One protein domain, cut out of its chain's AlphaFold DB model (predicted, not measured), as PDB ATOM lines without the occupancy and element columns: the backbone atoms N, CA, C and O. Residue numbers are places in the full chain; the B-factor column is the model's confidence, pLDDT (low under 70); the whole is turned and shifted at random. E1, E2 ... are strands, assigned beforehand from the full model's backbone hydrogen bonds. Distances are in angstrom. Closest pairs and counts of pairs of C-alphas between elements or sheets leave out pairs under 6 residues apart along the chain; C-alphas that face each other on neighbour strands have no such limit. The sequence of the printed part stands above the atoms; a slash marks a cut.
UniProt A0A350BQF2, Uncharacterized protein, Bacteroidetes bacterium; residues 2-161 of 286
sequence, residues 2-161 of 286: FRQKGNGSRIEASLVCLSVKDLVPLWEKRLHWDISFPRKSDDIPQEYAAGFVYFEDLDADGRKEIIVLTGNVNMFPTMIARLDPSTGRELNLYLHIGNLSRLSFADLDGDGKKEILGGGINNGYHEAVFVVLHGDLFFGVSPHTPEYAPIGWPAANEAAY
ATOM      1  N   PHE A   2     120.221 119.966 136.730       46.91
ATOM      2  CA  PHE A   2     120.047 120.417 135.341       46.91
ATOM      3  C   PHE A   2     118.621 120.179 134.848       46.91
ATOM      4  O   PHE A   2     118.047 119.127 135.126       46.91
ATOM      5  N   ARG A   3     118.043 121.150 134.131       40.97
ATOM      6  CA  ARG A   3     116.687 121.067 133.566       40.97
ATOM      7  C   ARG A   3     116.679 121.592 132.130       40.97
ATOM      8  O   ARG A   3     117.226 122.658 131.876       40.97
ATOM      9  N   GLN A   4     116.005 120.872 131.236       49.31
ATOM     10  CA  GLN A   4     115.667 121.349 129.895       49.31
ATOM     11  C   GLN A   4     114.361 122.154 129.956       49.31
ATOM     12  O   GLN A   4     113.387 121.729 130.587       49.31
ATOM     13  N   LYS A   5     114.333 123.323 129.313       43.53
ATOM     14  CA  LYS A   5     113.134 124.158 129.164       43.53
ATOM     15  C   LYS A   5     112.687 124.106 127.700       43.53
ATOM     16  O   LYS A   5     113.523 124.182 126.813       43.53
ATOM     17  N   GLY A   6     111.388 123.953 127.459       43.38
ATOM     18  CA  GLY A   6     110.785 124.041 126.128       43.38
ATOM     19  C   GLY A   6     109.401 124.674 126.233       43.38
ATOM     20  O   GLY A   6     108.631 124.311 127.122       43.38
ATOM     21  N   ASN A   7     109.109 125.643 125.365       37.91
ATOM     22  CA  ASN A   7     107.782 126.241 125.192       37.91
ATOM     23  C   ASN A   7     107.345 126.026 123.734       37.91
ATOM     24  O   ASN A   7     108.181 126.011 122.832       37.91
ATOM     25  N   GLY A   8     106.051 125.794 123.508       37.16
ATOM     26  CA  GLY A   8     105.509 125.366 122.217       37.16
ATOM     27  C   GLY A   8     105.906 126.247 121.022       37.16
ATOM     28  O   GLY A   8     105.890 127.472 121.096       37.16
ATOM     29  N   SER A   9     106.178 125.567 119.904       40.44
ATOM     30  CA  SER A   9     106.408 126.018 118.517       40.44
ATOM     31  C   SER A   9     107.820 126.427 118.049       40.44
ATOM     32  O   SER A   9     108.041 126.361 116.846       40.44
ATOM     33  N   ARG A  10     108.803 126.689 118.926       45.91
ATOM     34  CA  ARG A  10     110.259 126.712 118.615       45.91
ATOM     35  C   ARG A  10     111.032 126.470 119.918       45.91
ATOM     36  O   ARG A  10     110.931 127.268 120.847       45.91
ATOM     37  N   ILE A  11     111.687 125.315 120.041       52.00
ATOM     38  CA  ILE A  11     112.308 124.869 121.295       52.00
ATOM     39  C   ILE A  11     113.720 125.447 121.365       52.00
ATOM     40  O   ILE A  11     114.665 124.809 120.911       52.00
ATOM     41  N   GLU A  12     113.878 126.597 122.021       62.94
ATOM     42  CA  GLU A  12     115.198 127.011 122.500       62.94
ATOM     43  C   GLU A  12     115.681 125.973 123.524       62.94
ATOM     44  O   GLU A  12     115.234 125.938 124.673       62.94
ATOM     45  N   ALA A  13     116.545 125.058 123.088       78.44
ATOM     46  CA  ALA A  13     117.111 124.042 123.954       78.44
ATOM     47  C   ALA A  13     118.281 124.635 124.742       78.44
ATOM     48  O   ALA A  13     119.322 124.969 124.180       78.44
ATOM     49  N   SER A  14     118.116 124.729 126.057       87.06
ATOM     50  CA  SER A  14     119.166 125.188 126.965       87.06
ATOM     51  C   SER A  14     119.512 124.136 128.010       87.06
ATOM     52  O   SER A  14     118.641 123.417 128.512       87.06
ATOM     53  N   LEU A  15     120.789 124.104 128.385       90.88
ATOM     54  CA  LEU A  15     121.275 123.461 129.596       90.88
ATOM     55  C   LEU A  15     121.396 124.518 130.700       90.88
ATOM     56  O   LEU A  15     122.150 125.479 130.560       90.88
ATOM     57  N   VAL A  16     120.671 124.333 131.803       92.56
ATOM     58  CA  VAL A  16     120.682 125.263 132.944       92.56
ATOM     59  C   VAL A  16     121.308 124.588 134.154       92.56
ATOM     60  O   VAL A  16     120.805 123.554 134.588       92.56
ATOM     61  N   CYS A  17     122.355 125.176 134.731       93.31
ATOM     62  CA  CYS A  17     122.908 124.732 136.008       93.31
ATOM     63  C   CYS A  17     122.258 125.494 137.156       93.31
ATOM     64  O   CYS A  17     122.259 126.722 137.162       93.31
ATOM     65  N   LEU A  18     121.721 124.772 138.138       94.69
ATOM     66  CA  LEU A  18     121.078 125.357 139.316       94.69
ATOM     67  C   LEU A  18     121.913 125.158 140.584       94.69
ATOM     68  O   LEU A  18     122.432 124.056 140.812       94.69
ATOM     69  N   SER A  19     121.928 126.183 141.444       93.69
ATOM     70  CA  SER A  19     122.353 126.079 142.844       93.69
ATOM     71  C   SER A  19     121.598 124.941 143.524       93.69
ATOM     72  O   SER A  19     120.386 124.818 143.374       93.69
ATOM     73  N   VAL A  20     122.296 124.104 144.293       91.06
ATOM     74  CA  VAL A  20     121.649 123.003 145.027       91.06
ATOM     75  C   VAL A  20     120.764 123.535 146.152       91.06
ATOM     76  O   VAL A  20     119.713 122.961 146.417       91.06
ATOM     77  N   LYS A  21     121.178 124.630 146.799       92.94
ATOM     78  CA  LYS A  21     120.495 125.172 147.975       92.94
ATOM     79  C   LYS A  21     119.201 125.890 147.600       92.94
ATOM     80  O   LYS A  21     118.156 125.597 148.167       92.94
ATOM     81  N   ASP A  22     119.290 126.807 146.640       93.75
ATOM     82  CA  ASP A  22     118.208 127.755 146.345       93.75
ATOM     83  C   ASP A  22     117.519 127.467 144.998       93.75
ATOM     84  O   ASP A  22     116.559 128.142 144.638       93.75
ATOM     85  N   LEU A  23     118.008 126.475 144.236       92.75
ATOM     86  CA  LEU A  23     117.512 126.095 142.902       92.75
ATOM     87  C   LEU A  23     117.460 127.252 141.890       92.75
ATOM     88  O   LEU A  23     116.711 127.203 140.914       92.75
ATOM     89  N   VAL A  24     118.291 128.275 142.093       94.12
ATOM     90  CA  VAL A  24     118.446 129.408 141.174       94.12
ATOM     91  C   VAL A  24     119.498 129.112 140.100       94.12
ATOM     92  O   VAL A  24     120.478 128.421 140.401       94.12
ATOM     93  N   PRO A  25     119.338 129.623 138.863       94.00
ATOM     94  CA  PRO A  25     120.345 129.486 137.816       94.00
ATOM     95  C   PRO A  25     121.688 130.088 138.228       94.00
ATOM     96  O   PRO A  25     121.769 131.259 138.584       94.00
ATOM     97  N   LEU A  26     122.735 129.269 138.163       95.06
ATOM     98  CA  LEU A  26     124.128 129.710 138.218       95.06
ATOM     99  C   LEU A  26     124.596 130.135 136.827       95.06
ATOM    100  O   LEU A  26     125.273 131.146 136.682       95.06
ATOM    101  N   TRP A  27     124.202 129.368 135.810       95.69
ATOM    102  CA  TRP A  27     124.452 129.670 134.408       95.69
ATOM    103  C   TRP A  27     123.452 128.947 133.504       95.69
ATOM    104  O   TRP A  27     122.816 127.961 133.896       95.69
ATOM    105  N   GLU A  28     123.348 129.432 132.272       94.12
ATOM    106  CA  GLU A  28     122.560 128.840 131.196       94.12
ATOM    107  C   GLU A  28     123.391 128.820 129.907       94.12
ATOM    108  O   GLU A  28     123.976 129.830 129.522       94.12
ATOM    109  N   LYS A  29     123.431 127.666 129.235       92.25
ATOM    110  CA  LYS A  29     124.023 127.493 127.906       92.25
ATOM    111  C   LYS A  29     122.917 127.137 126.926       92.25
ATOM    112  O   LYS A  29     122.344 126.049 127.006       92.25
ATOM    113  N   ARG A  30     122.669 128.028 125.968       91.31
ATOM    114  CA  ARG A  30     121.857 127.719 124.788       91.31
ATOM    115  C   ARG A  30     122.619 126.736 123.897       91.31
ATOM    116  O   ARG A  30     123.794 126.949 123.596       91.31
ATOM    117  N   LEU A  31     121.950 125.666 123.487       89.81
ATOM    118  CA  LEU A  31     122.464 124.639 122.583       89.81
ATOM    119  C   LEU A  31     122.083 125.014 121.149       89.81
ATOM    120  O   LEU A  31     121.191 124.432 120.531       89.81
ATOM    121  N   HIS A  32     122.738 126.070 120.675       89.81
ATOM    122  CA  HIS A  32     122.565 126.639 119.346       89.81
ATOM    123  C   HIS A  32     123.929 126.773 118.684       89.81
ATOM    124  O   HIS A  32     124.850 127.320 119.295       89.81
ATOM    125  N   TRP A  33     124.036 126.308 117.446       89.88
ATOM    126  CA  TRP A  33     125.233 126.450 116.622       89.88
ATOM    127  C   TRP A  33     124.810 126.720 115.190       89.88
ATOM    128  O   TRP A  33     124.020 125.951 114.656       89.88
ATOM    129  N   ASP A  34     125.365 127.769 114.579       88.81
ATOM    130  CA  ASP A  34     125.115 128.118 113.181       88.81
ATOM    131  C   ASP A  34     126.035 127.305 112.257       88.81
ATOM    132  O   ASP A  34     127.223 127.593 112.101       88.81
ATOM    133  N   ILE A  35     125.485 126.259 111.646       89.25
ATOM    134  CA  ILE A  35     126.167 125.324 110.756       89.25
ATOM    135  C   ILE A  35     125.508 125.376 109.380       89.25
ATOM    136  O   ILE A  35     124.321 125.088 109.219       89.25
ATOM    137  N   SER A  36     126.306 125.707 108.365       90.50
ATOM    138  CA  SER A  36     125.858 125.777 106.975       90.50
ATOM    139  C   SER A  36     126.401 124.607 106.167       90.50
ATOM    140  O   SER A  36     127.613 124.398 106.113       90.50
ATOM    141  N   PHE A  37     125.500 123.885 105.500       91.31
ATOM    142  CA  PHE A  37     125.817 122.823 104.549       91.31
ATOM    143  C   PHE A  37     125.380 123.269 103.145       91.31
ATOM    144  O   PHE A  37     124.246 123.018 102.746       91.31
ATOM    145  N   PRO A  38     126.249 123.930 102.362       91.50
ATOM    146  CA  PRO A  38     125.864 124.629 101.131       91.50
ATOM    147  C   PRO A  38     125.351 123.714 100.015       91.50
ATOM    148  O   PRO A  38     124.816 124.197  99.021       91.50
ATOM    149  N   ARG A  39     125.554 122.398 100.138       91.62
ATOM    150  CA  ARG A  39     125.096 121.395  99.166       91.62
ATOM    151  C   ARG A  39     123.856 120.632  99.628       91.62
ATOM    152  O   ARG A  39     123.414 119.733  98.919       91.62
ATOM    153  N   LYS A  40     123.299 120.988 100.786       84.44
ATOM    154  CA  LYS A  40     122.018 120.482 101.271       84.44
ATOM    155  C   LYS A  40     120.945 121.535 101.016       84.44
ATOM    156  O   LYS A  40     121.135 122.707 101.318       84.44
ATOM    157  N   SER A  41     119.836 121.097 100.429       69.25
ATOM    158  CA  SER A  41     118.646 121.923 100.198       69.25
ATOM    159  C   SER A  41     117.801 122.117 101.453       69.25
ATOM    160  O   SER A  41     116.959 123.007 101.482       69.25
ATOM    161  N   ASP A  42     117.990 121.253 102.448       69.56
ATOM    162  CA  ASP A  42     117.139 121.195 103.628       69.56
ATOM    163  C   ASP A  42     117.567 122.244 104.656       69.56
ATOM    164  O   ASP A  42     118.761 122.426 104.916       69.56
ATOM    165  N   ASP A  43     116.584 122.881 105.293       70.19
ATOM    166  CA  ASP A  43     116.803 123.724 106.466       70.19
ATOM    167  C   ASP A  43     117.251 122.841 107.637       70.19
ATOM    168  O   ASP A  43     116.446 122.250 108.361       70.19
ATOM    169  N   ILE A  44     118.565 122.716 107.808       78.25
ATOM    170  CA  ILE A  44     119.147 121.969 108.921       78.25
ATOM    171  C   ILE A  44     118.911 122.769 110.211       78.25
ATOM    172  O   ILE A  44     119.259 123.956 110.257       78.25
ATOM    173  N   PRO A  45     118.332 122.155 111.264       75.50
ATOM    174  CA  PRO A  45     118.110 122.831 112.534       75.50
ATOM    175  C   PRO A  45     119.411 123.381 113.120       75.50
ATOM    176  O   PRO A  45     120.434 122.701 113.146       75.50
ATOM    177  N   GLN A  46     119.345 124.609 113.626       82.12
ATOM    178  CA  GLN A  46     120.457 125.270 114.320       82.12
ATOM    179  C   GLN A  46     120.314 125.169 115.850       82.12
ATOM    180  O   GLN A  46     121.242 125.474 116.593       82.12
ATOM    181  N   GLU A  47     119.156 124.688 116.315       82.00
ATOM    182  CA  GLU A  47     118.844 124.415 117.715       82.00
ATOM    183  C   GLU A  47     118.866 122.910 117.975       82.00
ATOM    184  O   GLU A  47     118.277 122.123 117.231       82.00
ATOM    185  N   TYR A  48     119.521 122.517 119.064       83.56
ATOM    186  CA  TYR A  48     119.798 121.119 119.360       83.56
ATOM    187  C   TYR A  48     119.363 120.770 120.779       83.56
ATOM    188  O   TYR A  48     119.838 121.347 121.753       83.56
ATOM    189  N   ALA A  49     118.495 119.771 120.933       82.81
ATOM    190  CA  ALA A  49     118.158 119.259 122.257       82.81
ATOM    191  C   ALA A  49     119.363 118.544 122.890       82.81
ATOM    192  O   ALA A  49     120.098 117.837 122.203       82.81
ATOM    193  N   ALA A  50     119.537 118.647 124.210       83.75
ATOM    194  CA  ALA A  50     120.430 117.741 124.930       83.75
ATOM    195  C   ALA A  50     119.791 116.346 124.962       83.75
ATOM    196  O   ALA A  50     118.774 116.148 125.624       83.75
ATOM    197  N   GLY A  51     120.368 115.388 124.237       86.69
ATOM    198  CA  GLY A  51     119.915 113.997 124.260       86.69
ATOM    199  C   GLY A  51     120.442 113.282 125.496       86.69
ATOM    200  O   GLY A  51     119.688 112.641 126.224       86.69
ATOM    201  N   PHE A  52     121.738 113.457 125.762       91.69
ATOM    202  CA  PHE A  52     122.408 112.949 126.952       91.69
ATOM    203  C   PHE A  52     123.383 113.984 127.508       91.69
ATOM    204  O   PHE A  52     124.011 114.734 126.762       91.69
ATOM    205  N   VAL A  53     123.513 113.996 128.834       94.19
ATOM    206  CA  VAL A  53     124.482 114.816 129.564       94.19
ATOM    207  C   VAL A  53     125.273 113.896 130.487       94.19
ATOM    208  O   VAL A  53     124.676 113.152 131.269       94.19
ATOM    209  N   TYR A  54     126.596 113.945 130.389       96.31
ATOM    210  CA  TYR A  54     127.526 113.130 131.167       96.31
ATOM    211  C   TYR A  54     128.423 114.009 132.039       96.31
ATOM    212  O   TYR A  54     128.645 115.177 131.718       96.31
ATOM    213  N   PHE A  55     128.932 113.431 133.130       95.38
ATOM    214  CA  PHE A  55     129.832 114.088 134.077       95.38
ATOM    215  C   PHE A  55     131.059 113.211 134.304       95.38
ATOM    216  O   PHE A  55     131.015 112.288 135.127       95.38
ATOM    217  N   GLU A  56     132.138 113.514 133.596       95.12
ATOM    218  CA  GLU A  56     133.366 112.719 133.587       95.12
ATOM    219  C   GLU A  56     134.584 113.617 133.757       95.12
ATOM    220  O   GLU A  56     134.603 114.725 133.240       95.12
ATOM    221  N   ASP A  57     135.568 113.122 134.500       94.19
ATOM    222  CA  ASP A  57     136.912 113.695 134.565       94.19
ATOM    223  C   ASP A  57     137.684 113.126 133.371       94.19
ATOM    224  O   ASP A  57     138.067 111.950 133.384       94.19
ATOM    225  N   LEU A  58     137.733 113.890 132.276       93.88
ATOM    226  CA  LEU A  58     138.279 113.411 131.006       93.88
ATOM    227  C   LEU A  58     139.777 113.656 130.888       93.88
ATOM    228  O   LEU A  58     140.445 112.885 130.206       93.88
ATOM    229  N   ASP A  59     140.292 114.707 131.524       91.12
ATOM    230  CA  ASP A  59     141.702 115.097 131.462       91.12
ATOM    231  C   ASP A  59     142.507 114.740 132.723       91.12
ATOM    232  O   ASP A  59     143.707 115.024 132.776       91.12
ATOM    233  N   ALA A  60     141.878 114.039 133.673       92.75
ATOM    234  CA  ALA A  60     142.462 113.542 134.914       92.75
ATOM    235  C   ALA A  60     142.947 114.655 135.861       92.75
ATOM    236  O   ALA A  60     143.873 114.444 136.654       92.75
ATOM    237  N   ASP A  61     142.327 115.839 135.805       91.94
ATOM    238  CA  ASP A  61     142.647 116.963 136.691       91.94
ATOM    239  C   ASP A  61     141.945 116.877 138.069       91.94
ATOM    240  O   ASP A  61     142.204 117.686 138.972       91.94
ATOM    241  N   GLY A  62     141.085 115.869 138.264       92.19
ATOM    242  CA  GLY A  62     140.308 115.643 139.482       92.19
ATOM    243  C   GLY A  62     138.984 116.413 139.532       92.19
ATOM    244  O   GLY A  62     138.248 116.316 140.524       92.19
ATOM    245  N   ARG A  63     138.659 117.189 138.498       91.19
ATOM    246  CA  ARG A  63     137.375 117.859 138.284       91.19
ATOM    247  C   ARG A  63     136.632 117.128 137.173       91.19
ATOM    248  O   ARG A  63     137.187 116.374 136.400       91.19
ATOM    249  N   LYS A  64     135.306 117.254 137.183       91.81
ATOM    250  CA  LYS A  64     134.461 116.647 136.152       91.81
ATOM    251  C   LYS A  64     134.042 117.704 135.158       91.81
ATOM    252  O   LYS A  64     133.511 118.737 135.571       91.81
ATOM    253  N   GLU A  65     134.099 117.374 133.883       93.31
ATOM    254  CA  GLU A  65     133.516 118.165 132.817       93.31
ATOM    255  C   GLU A  65     132.114 117.689 132.487       93.31
ATOM    256  O   GLU A  65     131.685 116.582 132.828       93.31
ATOM    257  N   ILE A  66     131.383 118.565 131.806       96.31
ATOM    258  CA  ILE A  66     130.062 118.255 131.284       96.31
ATOM    259  C   ILE A  66     130.211 117.894 129.815       96.31
ATOM    260  O   ILE A  66     130.664 118.716 129.023       96.31
ATOM    261  N   ILE A  67     129.780 116.696 129.439       97.12
ATOM    262  CA  ILE A  67     129.730 116.280 128.038       97.12
ATOM    263  C   ILE A  67     128.269 116.257 127.621       97.12
ATOM    264  O   ILE A  67     127.462 115.527 128.197       97.12
ATOM    265  N   VAL A  68     127.928 117.048 126.612       95.69
ATOM    266  CA  VAL A  68     126.593 117.075 126.020       95.69
ATOM    267  C   VAL A  68     126.644 116.343 124.692       95.69
ATOM    268  O   VAL A  68     127.352 116.762 123.781       95.69
ATOM    269  N   LEU A  69     125.863 115.271 124.582       94.75
ATOM    270  CA  LEU A  69     125.516 114.661 123.307       94.75
ATOM    271  C   LEU A  69     124.146 115.196 122.898       94.75
ATOM    272  O   LEU A  69     123.150 114.972 123.597       94.75
ATOM    273  N   THR A  70     124.073 115.908 121.780       90.69
ATOM    274  CA  THR A  70     122.789 116.434 121.315       90.69
ATOM    275  C   THR A  70     121.909 115.314 120.783       90.69
ATOM    276  O   THR A  70     122.357 114.471 120.010       90.69
ATOM    277  N   GLY A  71     120.641 115.316 121.173       74.12
ATOM    278  CA  GLY A  71     119.643 114.393 120.671       74.12
ATOM    279  C   GLY A  71     118.984 114.983 119.440       74.12
ATOM    280  O   GLY A  71     118.294 115.995 119.536       74.12
ATOM    281  N   ASN A  72     119.147 114.328 118.298       62.56
ATOM    282  CA  ASN A  72     118.317 114.603 117.138       62.56
ATOM    283  C   ASN A  72     117.908 113.274 116.507       62.56
ATOM    284  O   ASN A  72     118.580 112.741 115.634       62.56
ATOM    285  N   VAL A  73     116.843 112.671 117.044       51.16
ATOM    286  CA  VAL A  73     116.471 111.272 116.751       51.16
ATOM    287  C   VAL A  73     116.139 111.060 115.266       51.16
ATOM    288  O   VAL A  73     116.266 109.942 114.779       51.16
ATOM    289  N   ASN A  74     115.802 112.126 114.528       51.69
ATOM    290  CA  ASN A  74     115.368 112.034 113.133       51.69
ATOM    291  C   ASN A  74     116.173 112.901 112.149       51.69
ATOM    292  O   ASN A  74     115.819 112.930 110.973       51.69
ATOM    293  N   MET A  75     117.222 113.611 112.584       65.25
ATOM    294  CA  MET A  75     118.009 114.466 111.686       65.25
ATOM    295  C   MET A  75     119.499 114.453 112.019       65.25
ATOM    296  O   MET A  75     119.905 114.330 113.171       65.25
ATOM    297  N   PHE A  76     120.310 114.596 110.974       82.00
ATOM    298  CA  PHE A  76     121.703 115.005 111.090       82.00
ATOM    299  C   PHE A  76     121.763 116.531 111.296       82.00
ATOM    300  O   PHE A  76     120.834 117.230 110.886       82.00
ATOM    301  N   PRO A  77     122.858 117.065 111.852       90.00
ATOM    302  CA  PRO A  77     123.991 116.360 112.453       90.00
ATOM    303  C   PRO A  77     123.810 116.118 113.965       90.00
ATOM    304  O   PRO A  77     122.845 116.573 114.577       90.00
ATOM    305  N   THR A  78     124.759 115.407 114.576       92.06
ATOM    306  CA  THR A  78     124.875 115.279 116.038       92.06
ATOM    307  C   THR A  78     126.107 116.021 116.527       92.06
ATOM    308  O   THR A  78     127.161 115.940 115.904       92.06
ATOM    309  N   MET A  79     125.988 116.707 117.658       93.81
ATOM    310  CA  MET A  79     127.069 117.427 118.308       93.81
ATOM    311  C   MET A  79     127.499 116.735 119.602       93.81
ATOM    312  O   MET A  79     126.658 116.293 120.392       93.81
ATOM    313  N   ILE A  80     128.809 116.702 119.833       96.75
ATOM    314  CA  ILE A  80     129.409 116.441 121.142       96.75
ATOM    315  C   ILE A  80     130.074 117.738 121.598       96.75
ATOM    316  O   ILE A  80     130.956 118.251 120.915       96.75
ATOM    317  N   ALA A  81     129.655 118.267 122.746       96.19
ATOM    318  CA  ALA A  81     130.248 119.458 123.346       96.19
ATOM    319  C   ALA A  81     130.809 119.135 124.736       96.19
ATOM    320  O   ALA A  81     130.101 118.550 125.558       96.19
ATOM    321  N   ARG A  82     132.053 119.545 125.011       96.62
ATOM    322  CA  ARG A  82     132.635 119.557 126.365       96.62
ATOM    323  C   ARG A  82     132.457 120.956 126.932       96.62
ATOM    324  O   ARG A  82     132.874 121.927 126.301       96.62
ATOM    325  N   LEU A  83     131.823 121.066 128.091       95.44
ATOM    326  CA  LEU A  83     131.545 122.332 128.753       95.44
ATOM    327  C   LEU A  83     132.239 122.392 130.112       95.44
ATOM    328  O   LEU A  83     132.284 121.408 130.855       95.44
ATOM    329  N   ASP A  84     132.704 123.587 130.454       92.88
ATOM    330  CA  ASP A  84     133.168 123.932 131.788       92.88
ATOM    331  C   ASP A  84     131.988 123.851 132.780       92.88
ATOM    332  O   ASP A  84     130.968 124.521 132.584       92.88
ATOM    333  N   PRO A  85     132.089 123.061 133.862       91.81
ATOM    334  CA  PRO A  85     130.981 122.839 134.793       91.81
ATOM    335  C   PRO A  85     130.607 124.085 135.612       91.81
ATOM    336  O   PRO A  85     129.477 124.197 136.096       91.81
ATOM    337  N   SER A  86     131.544 125.017 135.797       91.88
ATOM    338  CA  SER A  86     131.375 126.200 136.644       91.88
ATOM    339  C   SER A  86     130.741 127.372 135.901       91.88
ATOM    340  O   SER A  86     130.014 128.154 136.509       91.88
ATOM    341  N   THR A  87     130.967 127.458 134.591       93.88
ATOM    342  CA  THR A  87     130.525 128.580 133.750       93.88
ATOM    343  C   THR A  87     129.553 128.181 132.642       93.88
ATOM    344  O   THR A  87     128.896 129.051 132.077       93.88
ATOM    345  N   GLY A  88     129.473 126.896 132.284       93.50
ATOM    346  CA  GLY A  88     128.748 126.429 131.098       93.50
ATOM    347  C   GLY A  88     129.430 126.801 129.776       93.50
ATOM    348  O   GLY A  88     128.846 126.607 128.706       93.50
ATOM    349  N   ARG A  89     130.653 127.353 129.827       94.56
ATOM    350  CA  ARG A  89     131.424 127.739 128.642       94.56
ATOM    351  C   ARG A  89     131.828 126.500 127.855       94.56
ATOM    352  O   ARG A  89     132.278 125.513 128.423       94.56
ATOM    353  N   GLU A  90     131.711 126.583 126.539       94.88
ATOM    354  CA  GLU A  90     132.169 125.538 125.628       94.88
ATOM    355  C   GLU A  90     133.698 125.503 125.563       94.88
ATOM    356  O   GLU A  90     134.341 126.532 125.352       94.88
ATOM    357  N   LEU A  91     134.262 124.318 125.790       94.69
ATOM    358  CA  LEU A  91     135.696 124.046 125.740       94.69
ATOM    359  C   LEU A  91     136.073 123.354 124.429       94.69
ATOM    360  O   LEU A  91     137.076 123.703 123.813       94.69
ATOM    361  N   ASN A  92     135.247 122.401 123.996       97.00
ATOM    362  CA  ASN A  92     135.470 121.584 122.809       97.00
ATOM    363  C   ASN A  92     134.150 121.289 122.105       97.00
ATOM    364  O   ASN A  92     133.106 121.180 122.757       97.00
ATOM    365  N   LEU A  93     134.220 121.111 120.786       97.00
ATOM    366  CA  LEU A  93     133.048 120.907 119.947       97.00
ATOM    367  C   LEU A  93     133.360 119.980 118.772       97.00
ATOM    368  O   LEU A  93     134.217 120.291 117.948       97.00
ATOM    369  N   TYR A  94     132.642 118.864 118.676       97.81
ATOM    370  CA  TYR A  94     132.776 117.897 117.591       97.81
ATOM    371  C   TYR A  94     131.445 117.670 116.882       97.81
ATOM    372  O   TYR A  94     130.450 117.281 117.502       97.81
ATOM    373  N   LEU A  95     131.462 117.870 115.567       96.25
ATOM    374  CA  LEU A  95     130.322 117.728 114.679       96.25
ATOM    375  C   LEU A  95     130.360 116.373 113.971       96.25
ATOM    376  O   LEU A  95     131.202 116.121 113.112       96.25
ATOM    377  N   HIS A  96     129.398 115.513 114.275       96.06
ATOM    378  CA  HIS A  96     129.234 114.240 113.595       96.06
ATOM    379  C   HIS A  96     128.223 114.340 112.446       96.06
ATOM    380  O   HIS A  96     127.060 114.701 112.654       96.06
ATOM    381  N   ILE A  97     128.635 113.933 111.243       94.19
ATOM    382  CA  ILE A  97     127.802 113.888 110.033       94.19
ATOM    383  C   ILE A  97     126.871 112.674 110.062       94.19
ATOM    384  O   ILE A  97     127.019 111.691 109.345       94.19
ATOM    385  N   GLY A  98     125.884 112.735 110.947       92.19
ATOM    386  CA  GLY A  98     124.845 111.726 111.089       92.19
ATOM    387  C   GLY A  98     124.273 111.719 112.495       92.19
ATOM    388  O   GLY A  98     124.235 112.760 113.154       92.19
ATOM    389  N   ASN A  99     123.860 110.546 112.963       91.06
ATOM    390  CA  ASN A  99     123.288 110.382 114.293       91.06
ATOM    391  C   ASN A  99     124.193 109.518 115.173       91.06
ATOM    392  O   ASN A  99     124.490 108.385 114.801       91.06
ATOM    393  N   LEU A 100     124.607 110.046 116.329       93.25
ATOM    394  CA  LEU A 100     125.254 109.270 117.390       93.25
ATOM    395  C   LEU A 100     124.254 108.981 118.512       93.25
ATOM    396  O   LEU A 100     123.437 109.825 118.871       93.25
ATOM    397  N   SER A 101     124.345 107.782 119.083       90.06
ATOM    398  CA  SER A 101     123.344 107.269 120.023       90.06
ATOM    399  C   SER A 101     123.666 107.570 121.490       90.06
ATOM    400  O   SER A 101     122.976 108.351 122.139       90.06
ATOM    401  N   ARG A 102     124.698 106.924 122.041       91.44
ATOM    402  CA  ARG A 102     125.172 107.061 123.422       91.44
ATOM    403  C   ARG A 102     126.692 107.074 123.438       91.44
ATOM    404  O   ARG A 102     127.326 106.457 122.582       91.44
ATOM    405  N   LEU A 103     127.241 107.734 124.452       96.88
ATOM    406  CA  LEU A 103     128.669 107.758 124.734       96.88
ATOM    407  C   LEU A 103     129.024 106.788 125.866       96.88
ATOM    408  O   LEU A 103     128.218 106.534 126.766       96.88
ATOM    409  N   SER A 104     130.234 106.249 125.796       97.81
ATOM    410  CA  SER A 104     130.939 105.520 126.852       97.81
ATOM    411  C   SER A 104     132.316 106.150 127.044       97.81
ATOM    412  O   SER A 104     132.795 106.851 126.156       97.81
ATOM    413  N   PHE A 105     132.952 105.912 128.188       97.75
ATOM    414  CA  PHE A 105     134.219 106.555 128.535       97.75
ATOM    415  C   PHE A 105     135.195 105.522 129.077       97.75
ATOM    416  O   PHE A 105     134.827 104.733 129.953       97.75
ATOM    417  N   ALA A 106     136.416 105.511 128.554       97.12
ATOM    418  CA  ALA A 106     137.457 104.586 128.979       97.12
ATOM    419  C   ALA A 106     138.836 105.139 128.650       97.12
ATOM    420  O   ALA A 106     139.006 105.736 127.599       97.12
ATOM    421  N   ASP A 107     139.795 104.868 129.527       96.94
ATOM    422  CA  ASP A 107     141.221 105.019 129.247       96.94
ATOM    423  C   ASP A 107     141.679 103.812 128.405       96.94
ATOM    424  O   ASP A 107     141.736 102.672 128.895       96.94
ATOM    425  N   LEU A 108     141.874 104.027 127.104       96.69
ATOM    426  CA  LEU A 108     142.237 102.990 126.140       96.69
ATOM    427  C   LEU A 108     143.748 102.900 125.924       96.69
ATOM    428  O   LEU A 108     144.248 101.808 125.628       96.69
ATOM    429  N   ASP A 109     144.480 104.004 126.055       94.62
ATOM    430  CA  ASP A 109     145.925 104.040 125.817       94.62
ATOM    431  C   ASP A 109     146.773 103.954 127.099       94.62
ATOM    432  O   ASP A 109     147.959 103.610 127.034       94.62
ATOM    433  N   GLY A 110     146.144 104.076 128.266       94.19
ATOM    434  CA  GLY A 110     146.755 103.955 129.582       94.19
ATOM    435  C   GLY A 110     147.418 105.239 130.070       94.19
ATOM    436  O   GLY A 110     148.277 105.148 130.954       94.19
ATOM    437  N   ASP A 111     147.096 106.398 129.492       94.69
ATOM    438  CA  ASP A 111     147.651 107.690 129.903       94.69
ATOM    439  C   ASP A 111     146.954 108.295 131.142       94.69
ATOM    440  O   ASP A 111     147.429 109.285 131.707       94.69
ATOM    441  N   GLY A 112     145.877 107.656 131.616       94.31
ATOM    442  CA  GLY A 112     145.079 108.073 132.767       94.31
ATOM    443  C   GLY A 112     143.916 109.004 132.423       94.31
ATOM    444  O   GLY A 112     143.057 109.224 133.282       94.31
ATOM    445  N   LYS A 113     143.851 109.515 131.192       96.00
ATOM    446  CA  LYS A 113     142.724 110.271 130.644       96.00
ATOM    447  C   LYS A 113     141.727 109.309 130.019       96.00
ATOM    448  O   LYS A 113     142.039 108.171 129.688       96.00
ATOM    449  N   LYS A 114     140.472 109.738 129.907       97.00
ATOM    450  CA  LYS A 114     139.431 108.906 129.291       97.00
ATOM    451  C   LYS A 114     139.157 109.376 127.877       97.00
ATOM    452  O   LYS A 114     138.766 110.523 127.674       97.00
ATOM    453  N   GLU A 115     139.187 108.457 126.925       98.06
ATOM    454  CA  GLU A 115     138.592 108.675 125.615       98.06
ATOM    455  C   GLU A 115     137.066 108.681 125.707       98.06
ATOM    456  O   GLU A 115     136.444 108.000 126.533       98.06
ATOM    457  N   ILE A 116     136.450 109.405 124.775       98.50
ATOM    458  CA  ILE A 116     135.011 109.389 124.537       98.50
ATOM    459  C   ILE A 116     134.731 108.416 123.395       98.50
ATOM    460  O   ILE A 116     135.122 108.648 122.254       98.50
ATOM    461  N   LEU A 117     134.018 107.335 123.692       98.50
ATOM    462  CA  LEU A 117     133.629 106.302 122.739       98.50
ATOM    463  C   LEU A 117     132.171 106.524 122.343       98.50
ATOM    464  O   LEU A 117     131.290 106.567 123.200       98.50
ATOM    465  N   GLY A 118     131.895 106.619 121.049       96.44
ATOM    466  CA  GLY A 118     130.549 106.804 120.517       96.44
ATOM    467  C   GLY A 118     130.288 105.914 119.313       96.44
ATOM    468  O   GLY A 118     131.204 105.454 118.634       96.44
ATOM    469  N   GLY A 119     129.015 105.686 119.018       95.75
ATOM    470  CA  GLY A 119     128.631 104.964 117.818       95.75
ATOM    471  C   GLY A 119     127.254 105.353 117.315       95.75
ATOM    472  O   GLY A 119     126.393 105.837 118.064       95.75
ATOM    473  N   GLY A 120     127.065 105.159 116.019       94.88
ATOM    474  CA  GLY A 120     125.873 105.607 115.328       94.88
ATOM    475  C   GLY A 120     125.904 105.285 113.844       94.88
ATOM    476  O   GLY A 120     126.415 104.237 113.452       94.88
ATOM    477  N   ILE A 121     125.364 106.193 113.040       93.94
ATOM    478  CA  ILE A 121     125.376 106.136 111.577       93.94
ATOM    479  C   ILE A 121     125.975 107.418 111.012       93.94
ATOM    480  O   ILE A 121     125.678 108.505 111.514       93.94
ATOM    481  N   ASN A 122     126.788 107.297 109.963       94.50
ATOM    482  CA  ASN A 122     127.228 108.444 109.176       94.50
ATOM    483  C   ASN A 122     126.384 108.576 107.904       94.50
ATOM    484  O   ASN A 122     126.408 107.698 107.041       94.50
ATOM    485  N   ASN A 123     125.669 109.690 107.768       91.75
ATOM    486  CA  ASN A 123     124.724 109.920 106.673       91.75
ATOM    487  C   ASN A 123     125.415 110.172 105.325       91.75
ATOM    488  O   ASN A 123     124.787 110.021 104.283       91.75
ATOM    489  N   GLY A 124     126.697 110.546 105.327       92.25
ATOM    490  CA  GLY A 124     127.487 110.645 104.102       92.25
ATOM    491  C   GLY A 124     127.848 109.283 103.512       92.25
ATOM    492  O   GLY A 124     128.138 109.201 102.320       92.25
ATOM    493  N   TYR A 125     127.832 108.225 104.328       93.31
ATOM    494  CA  TYR A 125     128.292 106.891 103.937       93.31
ATOM    495  C   TYR A 125     127.241 105.789 104.065       93.31
ATOM    496  O   TYR A 125     127.468 104.718 103.513       93.31
ATOM    497  N   HIS A 126     126.124 106.034 104.757       91.81
ATOM    498  CA  HIS A 126     125.060 105.048 104.991       91.81
ATOM    499  C   HIS A 126     125.546 103.773 105.700       91.81
ATOM    500  O   HIS A 126     125.109 102.659 105.423       91.81
ATOM    501  N   GLU A 127     126.473 103.942 106.642       94.00
ATOM    502  CA  GLU A 127     127.077 102.838 107.385       94.00
ATOM    503  C   GLU A 127     127.106 103.126 108.880       94.00
ATOM    504  O   GLU A 127     127.276 104.273 109.318       94.00
ATOM    505  N   ALA A 128     127.000 102.053 109.663       96.12
ATOM    506  CA  ALA A 128     127.303 102.098 111.079       96.12
ATOM    507  C   ALA A 128     128.752 102.543 111.298       96.12
ATOM    508  O   ALA A 128     129.683 102.081 110.627       96.12
ATOM    509  N   VAL A 129     128.943 103.405 112.290       97.38
ATOM    510  CA  VAL A 129     130.250 103.947 112.650       97.38
ATOM    511  C   VAL A 129     130.526 103.822 114.137       97.38
ATOM    512  O   VAL A 129     129.609 103.835 114.963       97.38
ATOM    513  N   PHE A 130     131.810 103.725 114.460       98.25
ATOM    514  CA  PHE A 130     132.337 103.846 115.810       98.25
ATOM    515  C   PHE A 130     133.413 104.930 115.820       98.25
ATOM    516  O   PHE A 130     134.334 104.907 115.001       98.25
ATOM    517  N   VAL A 131     133.259 105.890 116.723       98.06
ATOM    518  CA  VAL A 131     134.123 107.058 116.878       98.06
ATOM    519  C   VAL A 131     134.758 107.033 118.259       98.06
ATOM    520  O   VAL A 131     134.107 106.697 119.248       98.06
ATOM    521  N   VAL A 132     136.029 107.409 118.315       98.38
ATOM    522  CA  VAL A 132     136.778 107.608 119.550       98.38
ATOM    523  C   VAL A 132     137.401 108.993 119.500       98.38
ATOM    524  O   VAL A 132     138.151 109.299 118.573       98.38
ATOM    525  N   LEU A 133     137.075 109.831 120.478       98.31
ATOM    526  CA  LEU A 133     137.653 111.162 120.645       98.31
ATOM    527  C   LEU A 133     138.588 111.163 121.850       98.31
ATOM    528  O   LEU A 133     138.299 110.507 122.852       98.31
ATOM    529  N   HIS A 134     139.658 111.948 121.768       96.00
ATOM    530  CA  HIS A 134     140.463 112.286 122.939       96.00
ATOM    531  C   HIS A 134     139.602 113.036 123.964       96.00
ATOM    532  O   HIS A 134     138.755 113.846 123.580       96.00
ATOM    533  N   GLY A 135     139.792 112.760 125.254       90.94
ATOM    534  CA  GLY A 135     139.004 113.388 126.320       90.94
ATOM    535  C   GLY A 135     139.350 114.856 126.574       90.94
ATOM    536  O   GLY A 135     138.474 115.661 126.894       90.94
ATOM    537  N   ASP A 136     140.620 115.216 126.403       89.94
ATOM    538  CA  ASP A 136     141.170 116.528 126.741       89.94
ATOM    539  C   ASP A 136     141.033 117.559 125.611       89.94
ATOM    540  O   ASP A 136     140.704 118.721 125.866       89.94
ATOM    541  N   LEU A 137     141.251 117.143 124.362       93.75
ATOM    542  CA  LEU A 137     141.158 118.002 123.189       93.75
ATOM    543  C   LEU A 137     140.525 117.274 122.005       93.75
ATOM    544  O   LEU A 137     141.167 116.492 121.307       93.75
ATOM    545  N   PHE A 138     139.289 117.650 121.697       96.81
ATOM    546  CA  PHE A 138     138.623 117.284 120.452       96.81
ATOM    547  C   PHE A 138     138.022 118.510 119.763       96.81
ATOM    548  O   PHE A 138     137.633 119.483 120.414       96.81
ATOM    549  N   PHE A 139     137.954 118.478 118.438       97.44
ATOM    550  CA  PHE A 139     137.308 119.506 117.634       97.44
ATOM    551  C   PHE A 139     136.951 118.990 116.237       97.44
ATOM    552  O   PHE A 139     137.352 117.898 115.842       97.44
ATOM    553  N   GLY A 140     136.249 119.820 115.467       97.38
ATOM    554  CA  GLY A 140     136.099 119.657 114.022       97.38
ATOM    555  C   GLY A 140     134.913 118.793 113.616       97.38
ATOM    556  O   GLY A 140     134.011 118.524 114.408       97.38
ATOM    557  N   VAL A 141     134.896 118.415 112.340       97.44
ATOM    558  CA  VAL A 141     133.830 117.616 111.734       97.44
ATOM    559  C   VAL A 141     134.322 116.225 111.345       97.44
ATOM    560  O   VAL A 141     135.414 116.074 110.790       97.44
ATOM    561  N   SER A 142     133.481 115.221 111.599       97.56
ATOM    562  CA  SER A 142     133.728 113.831 111.220       97.56
ATOM    563  C   SER A 142     133.986 113.670 109.718       97.56
ATOM    564  O   SER A 142     133.500 114.492 108.932       97.56
ATOM    565  N   PRO A 143     134.618 112.572 109.263       97.56
ATOM    566  CA  PRO A 143     134.701 112.231 107.848       97.56
ATOM    567  C   PRO A 143     133.341 112.322 107.157       97.56
ATOM    568  O   PRO A 143     132.320 111.889 107.700       97.56
ATOM    569  N   HIS A 144     133.323 112.902 105.963       95.50
ATOM    570  CA  HIS A 144     132.093 113.166 105.232       95.50
ATOM    571  C   HIS A 144     132.318 113.181 103.723       95.50
ATOM    572  O   HIS A 144     133.438 113.331 103.230       95.50
ATOM    573  N   THR A 145     131.239 112.993 102.970       94.94
ATOM    574  CA  THR A 145     131.237 113.208 101.521       94.94
ATOM    575  C   THR A 145     131.044 114.693 101.211       94.94
ATOM    576  O   THR A 145     130.550 115.437 102.061       94.94
ATOM    577  N   PRO A 146     131.376 115.158  99.990       94.31
ATOM    578  CA  PRO A 146     131.246 116.571  99.642       94.31
ATOM    579  C   PRO A 146     129.833 117.148  99.825       94.31
ATOM    580  O   PRO A 146     129.697 118.343 100.064       94.31
ATOM    581  N   GLU A 147     128.791 116.320  99.715       92.62
ATOM    582  CA  GLU A 147     127.395 116.708  99.965       92.62
ATOM    583  C   GLU A 147     127.160 117.171 101.412       92.62
ATOM    584  O   GLU A 147     126.377 118.085 101.653       92.62
ATOM    585  N   TYR A 148     127.873 116.577 102.370       93.56
ATOM    586  CA  TYR A 148     127.755 116.866 103.795       93.56
ATOM    587  C   TYR A 148     128.911 117.723 104.325       93.56
ATOM    588  O   TYR A 148     129.189 117.691 105.519       93.56
ATOM    589  N   ALA A 149     129.605 118.472 103.468       94.62
ATOM    590  CA  ALA A 149     130.694 119.344 103.897       94.62
ATOM    591  C   ALA A 149     130.154 120.648 104.512       94.62
ATOM    592  O   ALA A 149     129.571 121.452 103.777       94.62
ATOM    593  N   PRO A 150     130.332 120.891 105.825       94.31
ATOM    594  CA  PRO A 150     129.961 122.162 106.436       94.31
ATOM    595  C   PRO A 150     130.977 123.273 106.125       94.31
ATOM    596  O   PRO A 150     132.173 123.028 105.957       94.31
ATOM    597  N   ILE A 151     130.518 124.524 106.097       94.19
ATOM    598  CA  ILE A 151     131.391 125.699 105.946       94.19
ATOM    599  C   ILE A 151     132.067 126.033 107.276       94.19
ATOM    600  O   ILE A 151     131.402 126.143 108.300       94.19
ATOM    601  N   GLY A 152     133.380 126.276 107.242       94.19
ATOM    602  CA  GLY A 152     134.126 126.827 108.379       94.19
ATOM    603  C   GLY A 152     134.536 125.809 109.444       94.19
ATOM    604  O   GLY A 152     135.109 126.201 110.456       94.19
ATOM    605  N   TRP A 153     134.294 124.518 109.216       95.69
ATOM    606  CA  TRP A 153     134.706 123.457 110.130       95.69
ATOM    607  C   TRP A 153     135.962 122.747 109.617       95.69
ATOM    608  O   TRP A 153     135.972 122.278 108.476       95.69
ATOM    609  N   PRO A 154     137.021 122.636 110.437       96.38
ATOM    610  CA  PRO A 154     138.179 121.827 110.091       96.38
ATOM    611  C   PRO A 154     137.846 120.334 110.190       96.38
ATOM    612  O   PRO A 154     136.921 119.940 110.906       96.38
ATOM    613  N   ALA A 155     138.645 119.499 109.522       96.94
ATOM    614  CA  ALA A 155     138.634 118.062 109.778       96.94
ATOM    615  C   ALA A 155     138.881 117.796 111.269       96.94
ATOM    616  O   ALA A 155     139.676 118.496 111.907       96.94
ATOM    617  N   ALA A 156     138.171 116.816 111.812       97.62
ATOM    618  CA  ALA A 156     138.308 116.458 113.206       97.62
ATOM    619  C   ALA A 156     139.638 115.760 113.519       97.62
ATOM    620  O   ALA A 156     140.347 115.262 112.641       97.62
ATOM    621  N   ASN A 157     139.982 115.782 114.805       96.50
ATOM    622  CA  ASN A 157     141.155 115.130 115.377       96.50
ATOM    623  C   ASN A 157     140.755 113.867 116.160       96.50
ATOM    624  O   ASN A 157     141.137 113.700 117.317       96.50
ATOM    625  N   GLU A 158     139.937 112.993 115.571       97.19
ATOM    626  CA  GLU A 158     139.517 111.766 116.251       97.19
ATOM    627  C   GLU A 158     140.705 110.833 116.522       97.19
ATOM    628  O   GLU A 158     141.550 110.611 115.653       97.19
ATOM    629  N   ALA A 159     140.713 110.198 117.696       96.25
ATOM    630  CA  ALA A 159     141.653 109.123 118.005       96.25
ATOM    631  C   ALA A 159     141.402 107.904 117.097       96.25
ATOM    632  O   ALA A 159     142.329 107.213 116.665       96.25
ATOM    633  N   ALA A 160     140.129 107.645 116.774       97.31
ATOM    634  CA  ALA A 160     139.738 106.699 115.741       97.31
ATOM    635  C   ALA A 160     138.359 107.012 115.160       97.31
ATOM    636  O   ALA A 160     137.435 107.409 115.866       97.31
ATOM    637  N   TYR A 161     138.197 106.718 113.871       98.31
ATOM    638  CA  TYR A 161     136.900 106.698 113.207       98.31
ATOM    639  C   TYR A 161     136.810 105.455 112.320       98.31
ATOM    640  O   TYR A 161     137.646 105.256 111.433       98.31
TER     641      TYR A 161
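What this domain is: This is residues 2 to 161 of the 286 residues of an uncharacterized protein of Bacteroidetes bacterium (UniProt A0A350BQF2). Two strongly twisted sheets, partly face to face, make a sandwich: E3 E4 E5 E6 E10 on one side, E7 E8 E9 on the other, their strands at only 10 degrees to each other. A separate two-stranded hairpin, E1 and E2, lies off to one side, with E1 nearest to E3, and residues 142 to 161 lead from E10 back to E9. The printed part has 160 residues with no named helix and ten strands, E1 to E10 in chain order; the class is all strand, though under half of the residues, 66, are in named elements. The larger sheet is mixed, in the order E3, E4, E5, E6, E10; the other two are antiparallel. The whole is compact, with a radius of gyration of the C-alphas of 15.9 A, and flat, spanning 49 by 47 by 24 A.

Where its parts are: E1 is residues 14 to 18, its first C-alpha at (119.166, 125.188, 126.965), and E2 is residues 25 to 30. E3, residues 49 to 56, is 20.1 A long, and E4, residues 65 to 71, 18.8 A. E5 is residues 78 to 83 and E6 residues 90 to 96. E7, residues 98 to 106, is 23.0 A long and bends by 62 degrees at residue 101; E8, residues 115 to 122, is 20.0 A long and bends by 55 degrees at residue 119. E9 is residues 127 to 133, 18.9 A long. E10, residues 139 to 141, ends at C-alpha 141 (133.830, 117.616, 111.734).

How they stand to each other: E3 E4 E5 E6 form a meander, each strand the antiparallel neighbour of the one before: N 54 and O 67 are 2.8 A apart, N 68 and O 81 2.8 A, and N 80 and O 94 2.9 A, within hydrogen-bond range. E10 is parallel to E6, with N 95 and O 140 2.9 A apart. E7 E8 E9 are a second meander, with N 104 and O 117 at 2.8 A and N 118 and O 131 at 2.9 A. Between the sheets, the closest C-alphas of E5 and E7 are those of Thr 78 and Asn 99, 5.4 A apart. E1 and E2 are an antiparallel hairpin, with N 15 and O 29 at 2.8 A. The closest C-alphas of E1 and E3 are those of Leu 15 and Ala 50, 7.4 A apart; E2 and E3 are apart.

The domain as a whole: The C-alphas farthest apart, those of Lys 21 and Pro 146, are 50.3 A apart. The printed part has no cut. The link E2 to E3, 18 residues, is long. Residues 160 to 161 pair antiparallel with residues 131 to 132 of E9. The mean pLDDT of the printed part is 88.6; it is under 70 at residues 2 to 12, 41 to 42 and 72 to 75.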